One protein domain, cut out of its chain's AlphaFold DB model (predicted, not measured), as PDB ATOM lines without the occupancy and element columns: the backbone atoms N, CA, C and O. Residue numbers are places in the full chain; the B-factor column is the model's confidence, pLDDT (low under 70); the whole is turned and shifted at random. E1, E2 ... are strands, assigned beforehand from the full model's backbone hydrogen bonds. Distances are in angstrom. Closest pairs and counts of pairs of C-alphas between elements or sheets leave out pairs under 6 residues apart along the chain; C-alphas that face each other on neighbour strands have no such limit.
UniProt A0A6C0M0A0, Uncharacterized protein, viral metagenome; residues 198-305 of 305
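What this domain is: This is residues 198 to 305 of the 305 residues of an uncharacterized protein of viral metagenome (UniProt A0A6C0M0A0). One strongly twisted sheet of seven strands is folded back on itself and curled like part of a barrel: E6, E5 and E4 face E2, E1 and E9, with E3 as the hinge. The barrel is only partly formed, and beyond one end of it lie the small hairpin of E7 and E8 and much of the long loop of residues 236 to 263. The printed part has 108 residues with nine named strands, E1 to E9 in order along it, and no named helix; the class is all strand, though under half of the residues, 47, are in named elements. The large sheet has the order E6, E5, E4, E3, E2, E1, E9 and is antiparallel throughout, as is the sheet of E7 and E8. The whole is compact, with a radius of gyration of the C-alphas of 14.3 A and spans of 40 by 34 by 28 A.

Where its parts are: E1, residues 198 to 202, begins with C-alpha 198 at (-50.507, -45.048, 0.006). E2, residues 207 to 216, is the longest strand at 27.9 A, and E3 is residues 219 to 223. E4, residues 229 to 235, measures 18.1 A and ends with C-alpha 235 at (-46.620, -51.076, -14.388). E5 is residues 264 to 268, 13.0 A long, and E6 is residues 282 to 284. E7, residues 286 to 289, and E8, residues 294 to 297, precede E9, residues 301 to 304, whose C-alpha 304 is at (-53.965, -46.878, 3.073).

How they stand to each other: E1 to E6 form a meander, each strand the antiparallel neighbour of the one before. E2 is staggered: residues 207 to 211 pair with E1, where N 200 and O 209 are 2.9 A apart, and residues 212 to 216 with E3, where N 214 and O 221 are 3.0 A apart. In the hairpin of E4 and E5, N 267 and O 232 are 2.8 A apart; between E5 and E6, N 283 and O 266 are 2.8 A apart. Edge strand E9 is antiparallel to E1, with N 199 and O 302 at 2.8 A. The closest C-alphas of the edge strands E6 and E9, those of Arg 284 and Ile 301, are 6.4 A apart. E6 runs on into E7 at 94 degrees. In the hairpin of E7 and E8, N 287 and O 296 are 2.9 A apart; E8 is apart from E9.

The domain as a whole: The C-alphas of Asn 226 and Gln 291 are the two farthest apart, at 42.0 A. The printed part has no cut and ends at the chain's last residue, 305. The links E4 to E5, 28 residues, and E5 to E6, 13 residues, are long. The mean pLDDT of the printed part is 85.8; residues 205, 271 to 275 and 305 are under 70.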
ATOM      1  N   LEU A 198     -51.565 -44.122  -0.361       95.62
ATOM      2  CA  LEU A 198     -50.507 -45.048   0.006       95.62
ATOM      3  C   LEU A 198     -49.393 -44.310   0.732       95.62
ATOM      4  O   LEU A 198     -49.172 -43.115   0.520       95.62
ATOM      5  N   ARG A 199     -48.689 -45.032   1.593       95.38
ATOM      6  CA  ARG A 199     -47.442 -44.607   2.213       95.38
ATOM      7  C   ARG A 199     -46.286 -45.192   1.409       95.38
ATOM      8  O   ARG A 199     -46.233 -46.398   1.185       95.38
ATOM      9  N   ILE A 200     -45.369 -44.323   0.993       93.62
ATOM     10  CA  ILE A 200     -44.063 -44.708   0.459       93.62
ATOM     11  C   ILE A 200     -43.041 -44.572   1.584       93.62
ATOM     12  O   ILE A 200     -42.942 -43.502   2.185       93.62
ATOM     13  N   SER A 201     -42.279 -45.627   1.841       89.69
ATOM     14  CA  SER A 201     -41.272 -45.716   2.898       89.69
ATOM     15  C   SER A 201     -39.899 -45.973   2.284       89.69
ATOM     16  O   SER A 201     -39.664 -47.011   1.675       89.69
ATOM     17  N   ASP A 202     -38.968 -45.041   2.464       79.94
ATOM     18  CA  ASP A 202     -37.567 -45.178   2.068       79.94
ATOM     19  C   ASP A 202     -36.718 -45.532   3.293       79.94
ATOM     20  O   ASP A 202     -36.214 -44.661   4.007       79.94
ATOM     21  N   TYR A 203     -36.559 -46.829   3.552       74.25
ATOM     22  CA  TYR A 203     -35.827 -47.315   4.726       74.25
ATOM     23  C   TYR A 203     -34.335 -46.973   4.702       74.25
ATOM     24  O   TYR A 203     -33.716 -46.840   5.758       74.25
ATOM     25  N   GLU A 204     -33.747 -46.822   3.515       71.62
ATOM     26  CA  GLU A 204     -32.329 -46.480   3.373       71.62
ATOM     27  C   GLU A 204     -32.055 -45.051   3.851       71.62
ATOM     28  O   GLU A 204     -31.034 -44.794   4.499       71.62
ATOM     29  N   ASN A 205     -32.995 -44.144   3.575       66.75
ATOM     30  CA  ASN A 205     -32.901 -42.728   3.924       66.75
ATOM     31  C   ASN A 205     -33.703 -42.347   5.178       66.75
ATOM     32  O   ASN A 205     -33.535 -41.245   5.699       66.75
ATOM     33  N   GLY A 206     -34.507 -43.268   5.715       74.38
ATOM     34  CA  GLY A 206     -35.312 -43.062   6.920       74.38
ATOM     35  C   GLY A 206     -36.431 -42.040   6.726       74.38
ATOM     36  O   GLY A 206     -36.726 -41.282   7.648       74.38
ATOM     37  N   SER A 207     -37.011 -41.977   5.527       77.19
ATOM     38  CA  SER A 207     -38.094 -41.049   5.185       77.19
ATOM     39  C   SER A 207     -39.345 -41.806   4.774       77.19
ATOM     40  O   SER A 207     -39.248 -42.822   4.095       77.19
ATOM     41  N   GLU A 208     -40.513 -41.268   5.096       85.25
ATOM     42  CA  GLU A 208     -41.792 -41.765   4.598       85.25
ATOM     43  C   GLU A 208     -42.666 -40.610   4.111       85.25
ATOM     44  O   GLU A 208     -42.512 -39.463   4.547       85.25
ATOM     45  N   TYR A 209     -43.581 -40.897   3.189       88.00
ATOM     46  CA  TYR A 209     -44.509 -39.897   2.683       88.00
ATOM     47  C   TYR A 209     -45.817 -40.525   2.208       88.00
ATOM     48  O   TYR A 209     -45.812 -41.543   1.519       88.00
ATOM     49  N   ILE A 210     -46.940 -39.897   2.563       92.88
ATOM     50  CA  ILE A 210     -48.271 -40.323   2.118       92.88
ATOM     51  C   ILE A 210     -48.632 -39.575   0.840       92.88
ATOM     52  O   ILE A 210     -48.542 -38.346   0.782       92.88
ATOM     53  N   VAL A 211     -49.086 -40.323  -0.158       93.69
ATOM     54  CA  VAL A 211     -49.537 -39.811  -1.452       93.69
ATOM     55  C   VAL A 211     -50.929 -40.334  -1.765       93.69
ATOM     56  O   VAL A 211     -51.306 -41.409  -1.306       93.69
ATOM     57  N   ALA A 212     -51.676 -39.582  -2.563       94.25
ATOM     58  CA  ALA A 212     -52.867 -40.066  -3.242       94.25
ATOM     59  C   ALA A 212     -52.492 -40.562  -4.642       94.25
ATOM     60  O   ALA A 212     -51.612 -39.978  -5.279       94.25
ATOM     61  N   ARG A 213     -53.165 -41.604  -5.129       94.00
ATOM     62  CA  ARG A 213     -53.087 -42.046  -6.526       94.00
ATOM     63  C   ARG A 213     -54.272 -41.508  -7.309       94.00
ATOM     64  O   ARG A 213     -55.404 -41.569  -6.841       94.00
ATOM     65  N   GLU A 214     -54.013 -41.048  -8.525       91.50
ATOM     66  CA  GLU A 214     -55.070 -40.623  -9.437       91.50
ATOM     67  C   GLU A 214     -54.734 -41.014 -10.878       91.50
ATOM     68  O   GLU A 214     -53.670 -40.673 -11.401       91.50
ATOM     69  N   SER A 215     -55.655 -41.735 -11.515       88.44
ATOM     70  CA  SER A 215     -55.589 -42.100 -12.930       88.44
ATOM     71  C   SER A 215     -56.467 -41.162 -13.750       88.44
ATOM     72  O   SER A 215     -57.638 -40.954 -13.436       88.44
ATOM     73  N   THR A 216     -55.907 -40.609 -14.821       85.94
ATOM     74  CA  THR A 216     -56.575 -39.661 -15.722       85.94
ATOM     75  C   THR A 216     -56.342 -40.049 -17.182       85.94
ATOM     76  O   THR A 216     -55.457 -40.848 -17.479       85.94
ATOM     77  N   ASP A 217     -57.063 -39.416 -18.114       82.75
ATOM     78  CA  ASP A 217     -56.820 -39.558 -19.563       82.75
ATOM     79  C   ASP A 217     -55.375 -39.186 -19.972       82.75
ATOM     80  O   ASP A 217     -54.905 -39.585 -21.036       82.75
ATOM     81  N   GLU A 218     -54.679 -38.384 -19.157       82.75
ATOM     82  CA  GLU A 218     -53.323 -37.891 -19.425       82.75
ATOM     83  C   GLU A 218     -52.229 -38.728 -18.750       82.75
ATOM     84  O   GLU A 218     -51.048 -38.459 -18.965       82.75
ATOM     85  N   GLY A 219     -52.598 -39.703 -17.916       89.00
ATOM     86  CA  GLY A 219     -51.656 -40.557 -17.202       89.00
ATOM     87  C   GLY A 219     -52.028 -40.813 -15.745       89.00
ATOM     88  O   GLY A 219     -53.093 -40.415 -15.262       89.00
ATOM     89  N   ASN A 220     -51.110 -41.490 -15.063       94.00
ATOM     90  CA  ASN A 220     -51.247 -42.009 -13.710       94.00
ATOM     91  C   ASN A 220     -50.298 -41.264 -12.774       94.00
ATOM     92  O   ASN A 220     -49.080 -41.329 -12.937       94.00
ATOM     93  N   TYR A 221     -50.841 -40.564 -11.785       93.69
ATOM     94  CA  TYR A 221     -50.080 -39.624 -10.971       93.69
ATOM     95  C   TYR A 221     -50.136 -39.967  -9.490       93.69
ATOM     96  O   TYR A 221     -51.146 -40.459  -8.983       93.69
ATOM     97  N   ILE A 222     -49.048 -39.648  -8.785       94.31
ATOM     98  CA  ILE A 222     -49.046 -39.567  -7.325       94.31
ATOM     99  C   ILE A 222     -49.044 -38.105  -6.888       94.31
ATOM    100  O   ILE A 222     -48.253 -37.289  -7.373       94.31
ATOM    101  N   LEU A 223     -49.946 -37.770  -5.969       89.69
ATOM    102  CA  LEU A 223     -50.200 -36.405  -5.527       89.69
ATOM    103  C   LEU A 223     -50.021 -36.278  -4.019       89.69
ATOM    104  O   LEU A 223     -50.349 -37.183  -3.255       89.69
ATOM    105  N   ASN A 224     -49.541 -35.123  -3.568       82.00
ATOM    106  CA  ASN A 224     -49.585 -34.794  -2.147       82.00
ATOM    107  C   ASN A 224     -50.966 -34.258  -1.727       82.00
ATOM    108  O   ASN A 224     -51.840 -34.002  -2.553       82.00
ATOM    109  N   LYS A 225     -51.128 -33.978  -0.430       81.44
ATOM    110  CA  LYS A 225     -52.359 -33.409   0.150       81.44
ATOM    111  C   LYS A 225     -52.837 -32.077  -0.436       81.44
ATOM    112  O   LYS A 225     -53.975 -31.690  -0.217       81.44
ATOM    113  N   ASN A 226     -51.971 -31.368  -1.156       74.19
ATOM    114  CA  ASN A 226     -52.298 -30.115  -1.831       74.19
ATOM    115  C   ASN A 226     -52.577 -30.330  -3.332       74.19
ATOM    116  O   ASN A 226     -52.550 -29.359  -4.085       74.19
ATOM    117  N   GLN A 227     -52.780 -31.579  -3.773       74.00
ATOM    118  CA  GLN A 227     -52.953 -31.975  -5.178       74.00
ATOM    119  C   GLN A 227     -51.769 -31.586  -6.080       74.00
ATOM    120  O   GLN A 227     -51.913 -31.397  -7.288       74.00
ATOM    121  N   VAL A 228     -50.570 -31.458  -5.508       77.06
ATOM    122  CA  VAL A 228     -49.351 -31.276  -6.301       77.06
ATOM    123  C   VAL A 228     -48.880 -32.646  -6.756       77.06
ATOM    124  O   VAL A 228     -48.641 -33.514  -5.917       77.06
ATOM    125  N   ILE A 229     -48.718 -32.815  -8.067       82.44
ATOM    126  CA  ILE A 229     -48.114 -34.009  -8.663       82.44
ATOM    127  C   ILE A 229     -46.659 -34.094  -8.197       82.44
ATOM    128  O   ILE A 229     -45.863 -33.191  -8.468       82.44
ATOM    129  N   ILE A 230     -46.319 -35.178  -7.503       81.69
ATOM    130  CA  ILE A 230     -44.951 -35.449  -7.042       81.69
ATOM    131  C   ILE A 230     -44.263 -36.578  -7.817       81.69
ATOM    132  O   ILE A 230     -43.102 -36.903  -7.576       81.69
ATOM    133  N   GLY A 231     -44.984 -37.192  -8.743       90.31
ATOM    134  CA  GLY A 231     -44.511 -38.358  -9.456       90.31
ATOM    135  C   GLY A 231     -45.602 -38.985 -10.299       90.31
ATOM    136  O   GLY A 231     -46.722 -38.472 -10.397       90.31
ATOM    137  N   GLU A 232     -45.269 -40.131 -10.858       95.12
ATOM    138  CA  GLU A 232     -46.187 -40.981 -11.600       95.12
ATOM    139  C   GLU A 232     -46.097 -42.417 -11.108       95.12
ATOM    140  O   GLU A 232     -45.165 -42.791 -10.391       95.12
ATOM    141  N   PHE A 233     -47.086 -43.218 -11.480       96.94
ATOM    142  CA  PHE A 233     -47.021 -44.655 -11.283       96.94
ATOM    143  C   PHE A 233     -47.375 -45.380 -12.569       96.94
ATOM    144  O   PHE A 233     -48.211 -44.930 -13.350       96.94
ATOM    145  N   ARG A 234     -46.721 -46.506 -12.799       95.69
ATOM    146  CA  ARG A 234     -46.913 -47.334 -13.989       95.69
ATOM    147  C   ARG A 234     -46.647 -48.783 -13.642       95.69
ATOM    148  O   ARG A 234     -46.114 -49.070 -12.573       95.69
ATOM    149  N   ASP A 235     -46.999 -49.681 -14.542       95.88
ATOM    150  CA  ASP A 235     -46.620 -51.076 -14.388       95.88
ATOM    151  C   ASP A 235     -45.095 -51.210 -14.512       95.88
ATOM    152  O   ASP A 235     -44.446 -50.487 -15.274       95.88
ATOM    153  N   TRP A 236     -44.505 -52.088 -13.705       95.00
ATOM    154  CA  TRP A 236     -43.068 -52.317 -13.714       95.00
ATOM    155  C   TRP A 236     -42.680 -53.156 -14.933       95.00
ATOM    156  O   TRP A 236     -42.871 -54.369 -14.955       95.00
ATOM    157  N   GLU A 237     -42.101 -52.491 -15.929       95.94
ATOM    158  CA  GLU A 237     -41.519 -53.108 -17.121       95.94
ATOM    159  C   GLU A 237     -40.049 -53.496 -16.875       95.94
ATOM    160  O   GLU A 237     -39.251 -52.710 -16.352       95.94
ATOM    161  N   ASP A 238     -39.676 -54.729 -17.225       91.81
ATOM    162  CA  ASP A 238     -38.299 -55.228 -17.140       91.81
ATOM    163  C   ASP A 238     -37.496 -54.867 -18.399       91.81
ATOM    164  O   ASP A 238     -37.071 -55.738 -19.156       91.81
ATOM    165  N   ASP A 239     -37.260 -53.575 -18.636       89.31
ATOM    166  CA  ASP A 239     -36.574 -53.065 -19.841       89.31
ATOM    167  C   ASP A 239     -35.231 -53.761 -20.141       89.31
ATOM    168  O   ASP A 239     -34.811 -53.884 -21.292       89.31
ATOM    169  N   ALA A 240     -34.531 -54.202 -19.093       89.12
ATOM    170  CA  ALA A 240     -33.230 -54.855 -19.198       89.12
ATOM    171  C   ALA A 240     -33.320 -56.371 -19.447       89.12
ATOM    172  O   ALA A 240     -32.291 -56.997 -19.696       89.12
ATOM    173  N   ASN A 241     -34.526 -56.944 -19.403       89.19
ATOM    174  CA  ASN A 241     -34.806 -58.367 -19.575       89.19
ATOM    175  C   ASN A 241     -33.993 -59.262 -18.616       89.19
ATOM    176  O   ASN A 241     -33.474 -60.306 -19.015       89.19
ATOM    177  N   ASN A 242     -33.843 -58.827 -17.361       89.94
ATOM    178  CA  ASN A 242     -33.052 -59.517 -16.336       89.94
ATOM    179  C   ASN A 242     -33.907 -60.376 -15.392       89.94
ATOM    180  O   ASN A 242     -33.369 -61.177 -14.624       89.94
ATOM    181  N   ILE A 243     -35.225 -60.190 -15.417       88.50
ATOM    182  CA  ILE A 243     -36.181 -60.922 -14.596       88.50
ATOM    183  C   ILE A 243     -36.665 -62.147 -15.388       88.50
ATOM    184  O   ILE A 243     -36.998 -62.011 -16.566       88.50
ATOM    185  N   PRO A 244     -36.707 -63.338 -14.767       87.69
ATOM    186  CA  PRO A 244     -37.211 -64.566 -15.371       87.69
ATOM    187  C   PRO A 244     -38.618 -64.448 -15.967       87.69
ATOM    188  O   PRO A 244     -39.485 -63.771 -15.414       87.69
ATOM    189  N   ASP A 245     -38.852 -65.163 -17.071       87.19
ATOM    190  CA  ASP A 245     -40.120 -65.150 -17.817       87.19
ATOM    191  C   ASP A 245     -41.320 -65.670 -17.010       87.19
ATOM    192  O   ASP A 245     -42.455 -65.315 -17.300       87.19
ATOM    193  N   ASP A 246     -41.099 -66.489 -15.980       87.81
ATOM    194  CA  ASP A 246     -42.156 -66.985 -15.089       87.81
ATOM    195  C   ASP A 246     -42.658 -65.931 -14.089       87.81
ATOM    196  O   ASP A 246     -43.708 -66.119 -13.473       87.81
ATOM    197  N   LEU A 247     -41.945 -64.809 -13.946       86.19
ATOM    198  CA  LEU A 247     -42.300 -63.684 -13.074       86.19
ATOM    199  C   LEU A 247     -42.834 -62.473 -13.850       86.19
ATOM    200  O   LEU A 247     -43.053 -61.411 -13.262       86.19
ATOM    201  N   LYS A 248     -43.044 -62.608 -15.161       89.75
ATOM    202  CA  LYS A 248     -43.522 -61.531 -16.031       89.75
ATOM    203  C   LYS A 248     -44.471 -62.040 -17.107       89.75
ATOM    204  O   LYS A 248     -44.582 -63.235 -17.355       89.75
ATOM    205  N   ASN A 249     -45.212 -61.128 -17.722       88.00
ATOM    206  CA  ASN A 249     -46.097 -61.452 -18.838       88.00
ATOM    207  C   ASN A 249     -45.380 -61.304 -20.198       88.00
ATOM    208  O   ASN A 249     -44.216 -60.917 -20.285       88.00
ATOM    209  N   ASN A 250     -46.112 -61.557 -21.287       88.81
ATOM    210  CA  ASN A 250     -45.602 -61.428 -22.658       88.81
ATOM    211  C   ASN A 250     -45.243 -59.985 -23.065       88.81
ATOM    212  O   ASN A 250     -44.594 -59.786 -24.088       88.81
ATOM    213  N   GLU A 251     -45.691 -58.992 -22.298       91.75
ATOM    214  CA  GLU A 251     -45.366 -57.571 -22.470       91.75
ATOM    215  C   GLU A 251     -44.184 -57.155 -21.584       91.75
ATOM    216  O   GLU A 251     -43.898 -55.972 -21.461       91.75
ATOM    217  N   ASN A 252     -43.486 -58.123 -20.974       91.44
ATOM    218  CA  ASN A 252     -42.324 -57.901 -20.116       91.44
ATOM    219  C   ASN A 252     -42.647 -57.118 -18.823       91.44
ATOM    220  O   ASN A 252     -41.761 -56.538 -18.193       91.44
ATOM    221  N   ILE A 253     -43.919 -57.132 -18.408       92.44
ATOM    222  CA  ILE A 253     -44.405 -56.536 -17.162       92.44
ATOM    223  C   ILE A 253     -44.286 -57.555 -16.033       92.44
ATOM    224  O   ILE A 253     -44.799 -58.672 -16.137       92.44
ATOM    225  N   VAL A 254     -43.651 -57.150 -14.936       89.75
ATOM    226  CA  VAL A 254     -43.429 -57.988 -13.755       89.75
ATOM    227  C   VAL A 254     -44.731 -58.176 -12.973       89.75
ATOM    228  O   VAL A 254     -45.458 -57.217 -12.697       89.75
ATOM    229  N   LEU A 255     -45.018 -59.417 -12.583       84.06
ATOM    230  CA  LEU A 255     -46.248 -59.810 -11.900       84.06
ATOM    231  C   LEU A 255     -45.995 -60.144 -10.428       84.06
ATOM    232  O   LEU A 255     -44.953 -60.682 -10.054       84.06
ATOM    233  N   ASP A 256     -46.979 -59.852  -9.579       81.62
ATOM    234  CA  ASP A 256     -46.976 -60.279  -8.185       81.62
ATOM    235  C   ASP A 256     -47.051 -61.816  -8.123       81.62
ATOM    236  O   ASP A 256     -47.953 -62.410  -8.725       81.62
ATOM    237  N   PRO A 257     -46.142 -62.483  -7.389       77.81
ATOM    238  CA  PRO A 257     -46.020 -63.941  -7.429       77.81
ATOM    239  C   PRO A 257     -47.219 -64.672  -6.810       77.81
ATOM    240  O   PRO A 257     -47.399 -65.862  -7.054       77.81
ATOM    241  N   ASN A 258     -48.036 -63.988  -6.000       80.31
ATOM    242  CA  ASN A 258     -49.180 -64.589  -5.316       80.31
ATOM    243  C   ASN A 258     -50.496 -64.342  -6.060       80.31
ATOM    244  O   ASN A 258     -51.380 -65.195  -6.050       80.31
ATOM    245  N   SER A 259     -50.647 -63.166  -6.669       81.38
ATOM    246  CA  SER A 259     -51.897 -62.727  -7.298       81.38
ATOM    247  C   SER A 259     -51.862 -62.717  -8.826       81.38
ATOM    248  O   SER A 259     -52.922 -62.638  -9.443       81.38
ATOM    249  N   ALA A 260     -50.673 -62.808  -9.435       79.12
ATOM    250  CA  ALA A 260     -50.441 -62.647 -10.872       79.12
ATOM    251  C   ALA A 260     -50.917 -61.292 -11.442       79.12
ATOM    252  O   ALA A 260     -51.157 -61.160 -12.642       79.12
ATOM    253  N   ILE A 261     -51.056 -60.275 -10.584       84.94
ATOM    254  CA  ILE A 261     -51.418 -58.904 -10.966       84.94
ATOM    255  C   ILE A 261     -50.131 -58.114 -11.270       84.94
ATOM    256  O   ILE A 261     -49.143 -58.305 -10.557       84.94
ATOM    257  N   PRO A 262     -50.118 -57.219 -12.278       89.62
ATOM    258  CA  PRO A 262     -48.995 -56.317 -12.529       89.62
ATOM    259  C   PRO A 262     -48.535 -55.558 -11.283       89.62
ATOM    260  O   PRO A 262     -49.336 -54.953 -10.563       89.62
ATOM    261  N   ILE A 263     -47.226 -55.576 -11.031       90.19
ATOM    262  CA  ILE A 263     -46.626 -54.804  -9.945       90.19
ATOM    263  C   ILE A 263     -46.480 -53.361 -10.409       90.19
ATOM    264  O   ILE A 263     -45.877 -53.090 -11.444       90.19
ATOM    265  N   GLN A 264     -46.974 -52.426  -9.601       95.00
ATOM    266  CA  GLN A 264     -46.791 -51.004  -9.860       95.00
ATOM    267  C   GLN A 264     -45.421 -50.514  -9.379       95.00
ATOM    268  O   GLN A 264     -44.956 -50.835  -8.282       95.00
ATOM    269  N   GLU A 265     -44.811 -49.681 -10.209       95.81
ATOM    270  CA  GLU A 265     -43.653 -48.855  -9.920       95.81
ATOM    271  C   GLU A 265     -44.098 -47.406  -9.700       95.81
ATOM    272  O   GLU A 265     -44.874 -46.859 -10.484       95.81
ATOM    273  N   TYR A 266     -43.568 -46.772  -8.655       96.38
ATOM    274  CA  TYR A 266     -43.822 -45.375  -8.313       96.38
ATOM    275  C   TYR A 266     -42.560 -44.551  -8.540       96.38
ATOM    276  O   TYR A 266     -41.549 -44.743  -7.861       96.38
ATOM    277  N   ILE A 267     -42.617 -43.623  -9.489       95.25
ATOM    278  CA  ILE A 267     -41.491 -42.783  -9.891       95.25
ATOM    279  C   ILE A 267     -41.658 -41.415  -9.253       95.25
ATOM    280  O   ILE A 267     -42.609 -40.690  -9.546       95.25
ATOM    281  N   VAL A 268     -40.707 -41.042  -8.404       88.56
ATOM    282  CA  VAL A 268     -40.702 -39.737  -7.744       88.56
ATOM    283  C   VAL A 268     -39.899 -38.740  -8.575       88.56
ATOM    284  O   VAL A 268     -38.743 -38.987  -8.919       88.56
ATOM    285  N   TYR A 269     -40.493 -37.590  -8.900       84.94
ATOM    286  CA  TYR A 269     -39.832 -36.595  -9.741       84.94
ATOM    287  C   TYR A 269     -38.837 -35.734  -8.960       84.94
ATOM    288  O   TYR A 269     -39.150 -35.153  -7.925       84.94
ATOM    289  N   ASP A 270     -37.654 -35.516  -9.536       72.38
ATOM    290  CA  ASP A 270     -36.649 -34.606  -8.966       72.38
ATOM    291  C   ASP A 270     -37.198 -33.186  -8.733       72.38
ATOM    292  O   ASP A 270     -37.000 -32.564  -7.687       72.38
ATOM    293  N   LYS A 271     -37.997 -32.694  -9.687       67.19
ATOM    294  CA  LYS A 271     -38.591 -31.348  -9.644       67.19
ATOM    295  C   LYS A 271     -39.600 -31.155  -8.507       67.19
ATOM    296  O   LYS A 271     -39.908 -30.006  -8.188       67.19
ATOM    297  N   SER A 272     -40.118 -32.236  -7.921       65.12
ATOM    298  CA  SER A 272     -41.068 -32.196  -6.806       65.12
ATOM    299  C   SER A 272     -40.445 -32.503  -5.447       65.12
ATOM    300  O   SER A 272     -41.168 -32.453  -4.454       65.12
ATOM    301  N   SER A 273     -39.124 -32.716  -5.376       63.94
ATOM    302  CA  SER A 273     -38.366 -33.001  -4.142       63.94
ATOM    303  C   SER A 273     -38.596 -32.014  -2.995       63.94
ATOM    304  O   SER A 273     -38.392 -32.342  -1.835       63.94
ATOM    305  N   ILE A 274     -39.042 -30.791  -3.283       59.50
ATOM    306  CA  ILE A 274     -39.373 -29.796  -2.253       59.50
ATOM    307  C   ILE A 274     -40.714 -30.063  -1.548       59.50
ATOM    308  O   ILE A 274     -40.997 -29.446  -0.521       59.50
ATOM    309  N   TYR A 275     -41.558 -30.938  -2.101       57.94
ATOM    310  CA  TYR A 275     -42.910 -31.212  -1.614       57.94
ATOM    311  C   TYR A 275     -43.010 -32.492  -0.781       57.94
ATOM    312  O   TYR A 275     -44.044 -32.699  -0.147       57.94
ATOM    313  N   HIS A 276     -41.968 -33.320  -0.758       79.00
ATOM    314  CA  HIS A 276     -41.891 -34.583  -0.026       79.00
ATOM    315  C   HIS A 276     -40.466 -34.808   0.482       79.00
ATOM    316  O   HIS A 276     -39.528 -34.211  -0.027       79.00
ATOM    317  N   ASP A 277     -40.289 -35.693   1.458       72.94
ATOM    318  CA  ASP A 277     -38.953 -36.028   1.972       72.94
ATOM    319  C   ASP A 277     -38.399 -37.347   1.381       72.94
ATOM    320  O   ASP A 277     -37.335 -37.793   1.791       72.94
ATOM    321  N   LEU A 278     -39.087 -37.951   0.395       78.19
ATOM    322  CA  LEU A 278     -38.612 -39.138  -0.337       78.19
ATOM    323  C   LEU A 278     -37.394 -38.839  -1.218       78.19
ATOM    324  O   LEU A 278     -37.337 -37.801  -1.885       78.19
ATOM    325  N   THR A 279     -36.484 -39.804  -1.308       83.19
ATOM    326  CA  THR A 279     -35.374 -39.778  -2.266       83.19
ATOM    327  C   THR A 279     -35.880 -39.948  -3.691       83.19
ATOM    328  O   THR A 279     -36.858 -40.656  -3.939       83.19
ATOM    329  N   ILE A 280     -35.187 -39.324  -4.640       85.69
ATOM    330  CA  ILE A 280     -35.477 -39.455  -6.067       85.69
ATOM    331  C   ILE A 280     -34.995 -40.820  -6.551       85.69
ATOM    332  O   ILE A 280     -33.819 -41.010  -6.856       85.69
ATOM    333  N   LYS A 281     -35.923 -41.773  -6.564       90.62
ATOM    334  CA  LYS A 281     -35.769 -43.120  -7.109       90.62
ATOM    335  C   LYS A 281     -37.146 -43.693  -7.440       90.62
ATOM    336  O   LYS A 281     -38.174 -43.049  -7.212       90.62
ATOM    337  N   ASN A 282     -37.135 -44.912  -7.956       93.44
ATOM    338  CA  ASN A 282     -38.336 -45.690  -8.193       93.44
ATOM    339  C   ASN A 282     -38.603 -46.563  -6.966       93.44
ATOM    340  O   ASN A 282     -37.688 -47.224  -6.475       93.44
ATOM    341  N   TYR A 283     -39.843 -46.564  -6.493       95.19
ATOM    342  CA  TYR A 283     -40.291 -47.360  -5.355       95.19
ATOM    343  C   TYR A 283     -41.220 -48.464  -5.832       95.19
ATOM    344  O   TYR A 283     -42.037 -48.253  -6.732       95.19
ATOM    345  N   ARG A 284     -41.090 -49.648  -5.239       92.12
ATOM    346  CA  ARG A 284     -41.846 -50.841  -5.638       92.12
ATOM    347  C   ARG A 284     -42.142 -51.681  -4.404       92.12
ATOM    348  O   ARG A 284     -41.327 -51.737  -3.492       92.12
ATOM    349  N   CYS A 285     -43.258 -52.409  -4.404       90.12
ATOM    350  CA  CYS A 285     -43.555 -53.395  -3.355       90.12
ATOM    351  C   CYS A 285     -42.510 -54.522  -3.291       90.12
ATOM    352  O   CYS A 285     -42.330 -55.145  -2.246       90.12
ATOM    353  N   TYR A 286     -41.829 -54.789  -4.408       87.12
ATOM    354  CA  TYR A 286     -40.868 -55.873  -4.553       87.12
ATOM    355  C   TYR A 286     -39.572 -55.396  -5.201       87.12
ATOM    356  O   TYR A 286     -39.561 -54.484  -6.025       87.12
ATOM    357  N   ARG A 287     -38.484 -56.093  -4.880       91.31
ATOM    358  CA  ARG A 287     -37.224 -56.036  -5.622       91.31
ATOM    359  C   ARG A 287     -36.857 -57.427  -6.110       91.31
ATOM    360  O   ARG A 287     -37.074 -58.409  -5.401       91.31
ATOM    361  N   TYR A 288     -36.254 -57.507  -7.284       89.00
ATOM    362  CA  TYR A 288     -35.723 -58.765  -7.782       89.00
ATOM    363  C   TYR A 288     -34.395 -59.109  -7.090       89.00
ATOM    364  O   TYR A 288     -33.540 -58.240  -6.901       89.00
ATOM    365  N   ASN A 289     -34.237 -60.364  -6.666       87.44
ATOM    366  CA  ASN A 289     -32.992 -60.906  -6.134       87.44
ATOM    367  C   ASN A 289     -32.421 -61.944  -7.101       87.44
ATOM    368  O   ASN A 289     -32.854 -63.094  -7.100       87.44
ATOM    369  N   GLU A 290     -31.394 -61.548  -7.849       87.94
ATOM    370  CA  GLU A 290     -30.697 -62.398  -8.822       87.94
ATOM    371  C   GLU A 290     -30.123 -63.682  -8.208       87.94
ATOM    372  O   GLU A 290     -30.162 -64.737  -8.829       87.94
ATOM    373  N   GLN A 291     -29.627 -63.636  -6.965       86.75
ATOM    374  CA  GLN A 291     -29.005 -64.806  -6.325       86.75
ATOM    375  C   GLN A 291     -30.019 -65.900  -5.989       86.75
ATOM    376  O   GLN A 291     -29.676 -67.078  -5.945       86.75
ATOM    377  N   GLN A 292     -31.252 -65.494  -5.695       85.06
ATOM    378  CA  GLN A 292     -32.343 -66.389  -5.315       85.06
ATOM    379  C   GLN A 292     -33.353 -66.583  -6.449       85.06
ATOM    380  O   GLN A 292     -34.288 -67.359  -6.280       85.06
ATOM    381  N   ASN A 293     -33.169 -65.884  -7.574       83.38
ATOM    382  CA  ASN A 293     -34.063 -65.885  -8.726       83.38
ATOM    383  C   ASN A 293     -35.531 -65.641  -8.326       83.38
ATOM    384  O   ASN A 293     -36.432 -66.365  -8.739       83.38
ATOM    385  N   THR A 294     -35.769 -64.669  -7.434       85.75
ATOM    386  CA  THR A 294     -37.095 -64.440  -6.835       85.75
ATOM    387  C   THR A 294     -37.347 -62.972  -6.491       85.75
ATOM    388  O   THR A 294     -36.410 -62.180  -6.353       85.75
ATOM    389  N   LEU A 295     -38.621 -62.609  -6.327       81.50
ATOM    390  CA  LEU A 295     -39.057 -61.289  -5.873       81.50
ATOM    391  C   LEU A 295     -39.124 -61.245  -4.345       81.50
ATOM    392  O   LEU A 295     -39.772 -62.070  -3.706       81.50
ATOM    393  N   ILE A 296     -38.478 -60.243  -3.751       86.00
ATOM    394  CA  ILE A 296     -38.460 -60.019  -2.304       86.00
ATOM    395  C   ILE A 296     -39.278 -58.779  -1.984       86.00
ATOM    396  O   ILE A 296     -39.000 -57.704  -2.519       86.00
ATOM    397  N   TYR A 297     -40.249 -58.924  -1.082       83.31
ATOM    398  CA  TYR A 297     -41.058 -57.811  -0.597       83.31
ATOM    399  C   TYR A 297     -40.186 -56.796   0.152       83.31
ATOM    400  O   TYR A 297     -39.405 -57.157   1.036       83.31
ATOM    401  N   THR A 298     -40.290 -55.525  -0.221       85.25
ATOM    402  CA  THR A 298     -39.434 -54.446   0.298       85.25
ATOM    403  C   THR A 298     -40.081 -53.696   1.460       85.25
ATOM    404  O   THR A 298     -39.377 -53.029   2.216       85.25
ATOM    405  N   ASN A 299     -41.402 -53.827   1.634       81.19
ATOM    406  CA  ASN A 299     -42.231 -52.988   2.508       81.19
ATOM    407  C   ASN A 299     -42.177 -51.487   2.151       81.19
ATOM    408  O   ASN A 299     -42.531 -50.657   2.986       81.19
ATOM    409  N   GLU A 300     -41.683 -51.108   0.965       89.25
ATOM    410  CA  GLU A 300     -41.554 -49.692   0.578       89.25
ATOM    411  C   GLU A 300     -42.906 -49.044   0.261       89.25
ATOM    412  O   GLU A 300     -43.000 -47.824   0.281       89.25
ATOM    413  N   ILE A 301     -43.941 -49.833  -0.035       93.31
ATOM    414  CA  ILE A 301     -45.273 -49.346  -0.403       93.31
ATOM    415  C   ILE A 301     -46.323 -50.024   0.478       93.31
ATOM    416  O   ILE A 301     -46.416 -51.253   0.516       93.31
ATOM    417  N   GLU A 302     -47.138 -49.210   1.140       93.31
ATOM    418  CA  GLU A 302     -48.269 -49.631   1.966       93.31
ATOM    419  C   GLU A 302     -49.533 -48.893   1.512       93.31
ATOM    420  O   GLU A 302     -49.581 -47.663   1.534       93.31
ATOM    421  N   PHE A 303     -50.569 -49.625   1.100       89.12
ATOM    422  CA  PHE A 303     -51.853 -49.033   0.717       89.12
ATOM    423  C   PHE A 303     -52.663 -48.660   1.960       89.12
ATOM    424  O   PHE A 303     -52.823 -49.469   2.872       89.12
ATOM    425  N   LEU A 304     -53.165 -47.426   1.986       88.31
ATOM    426  CA  LEU A 304     -53.965 -46.878   3.073       88.31
ATOM    427  C   LEU A 304     -55.416 -46.787   2.595       88.31
ATOM    428  O   LEU A 304     -55.720 -45.974   1.720       88.31
ATOM    429  N   ASN A 305     -56.277 -47.626   3.170       62.16
ATOM    430  CA  ASN A 305     -57.728 -47.554   2.982       62.16
ATOM    431  C   ASN A 305     -58.333 -46.435   3.837       62.16
ATOM    432  O   ASN A 305     -57.872 -46.262   4.991       62.16
TER     433      ASN A 305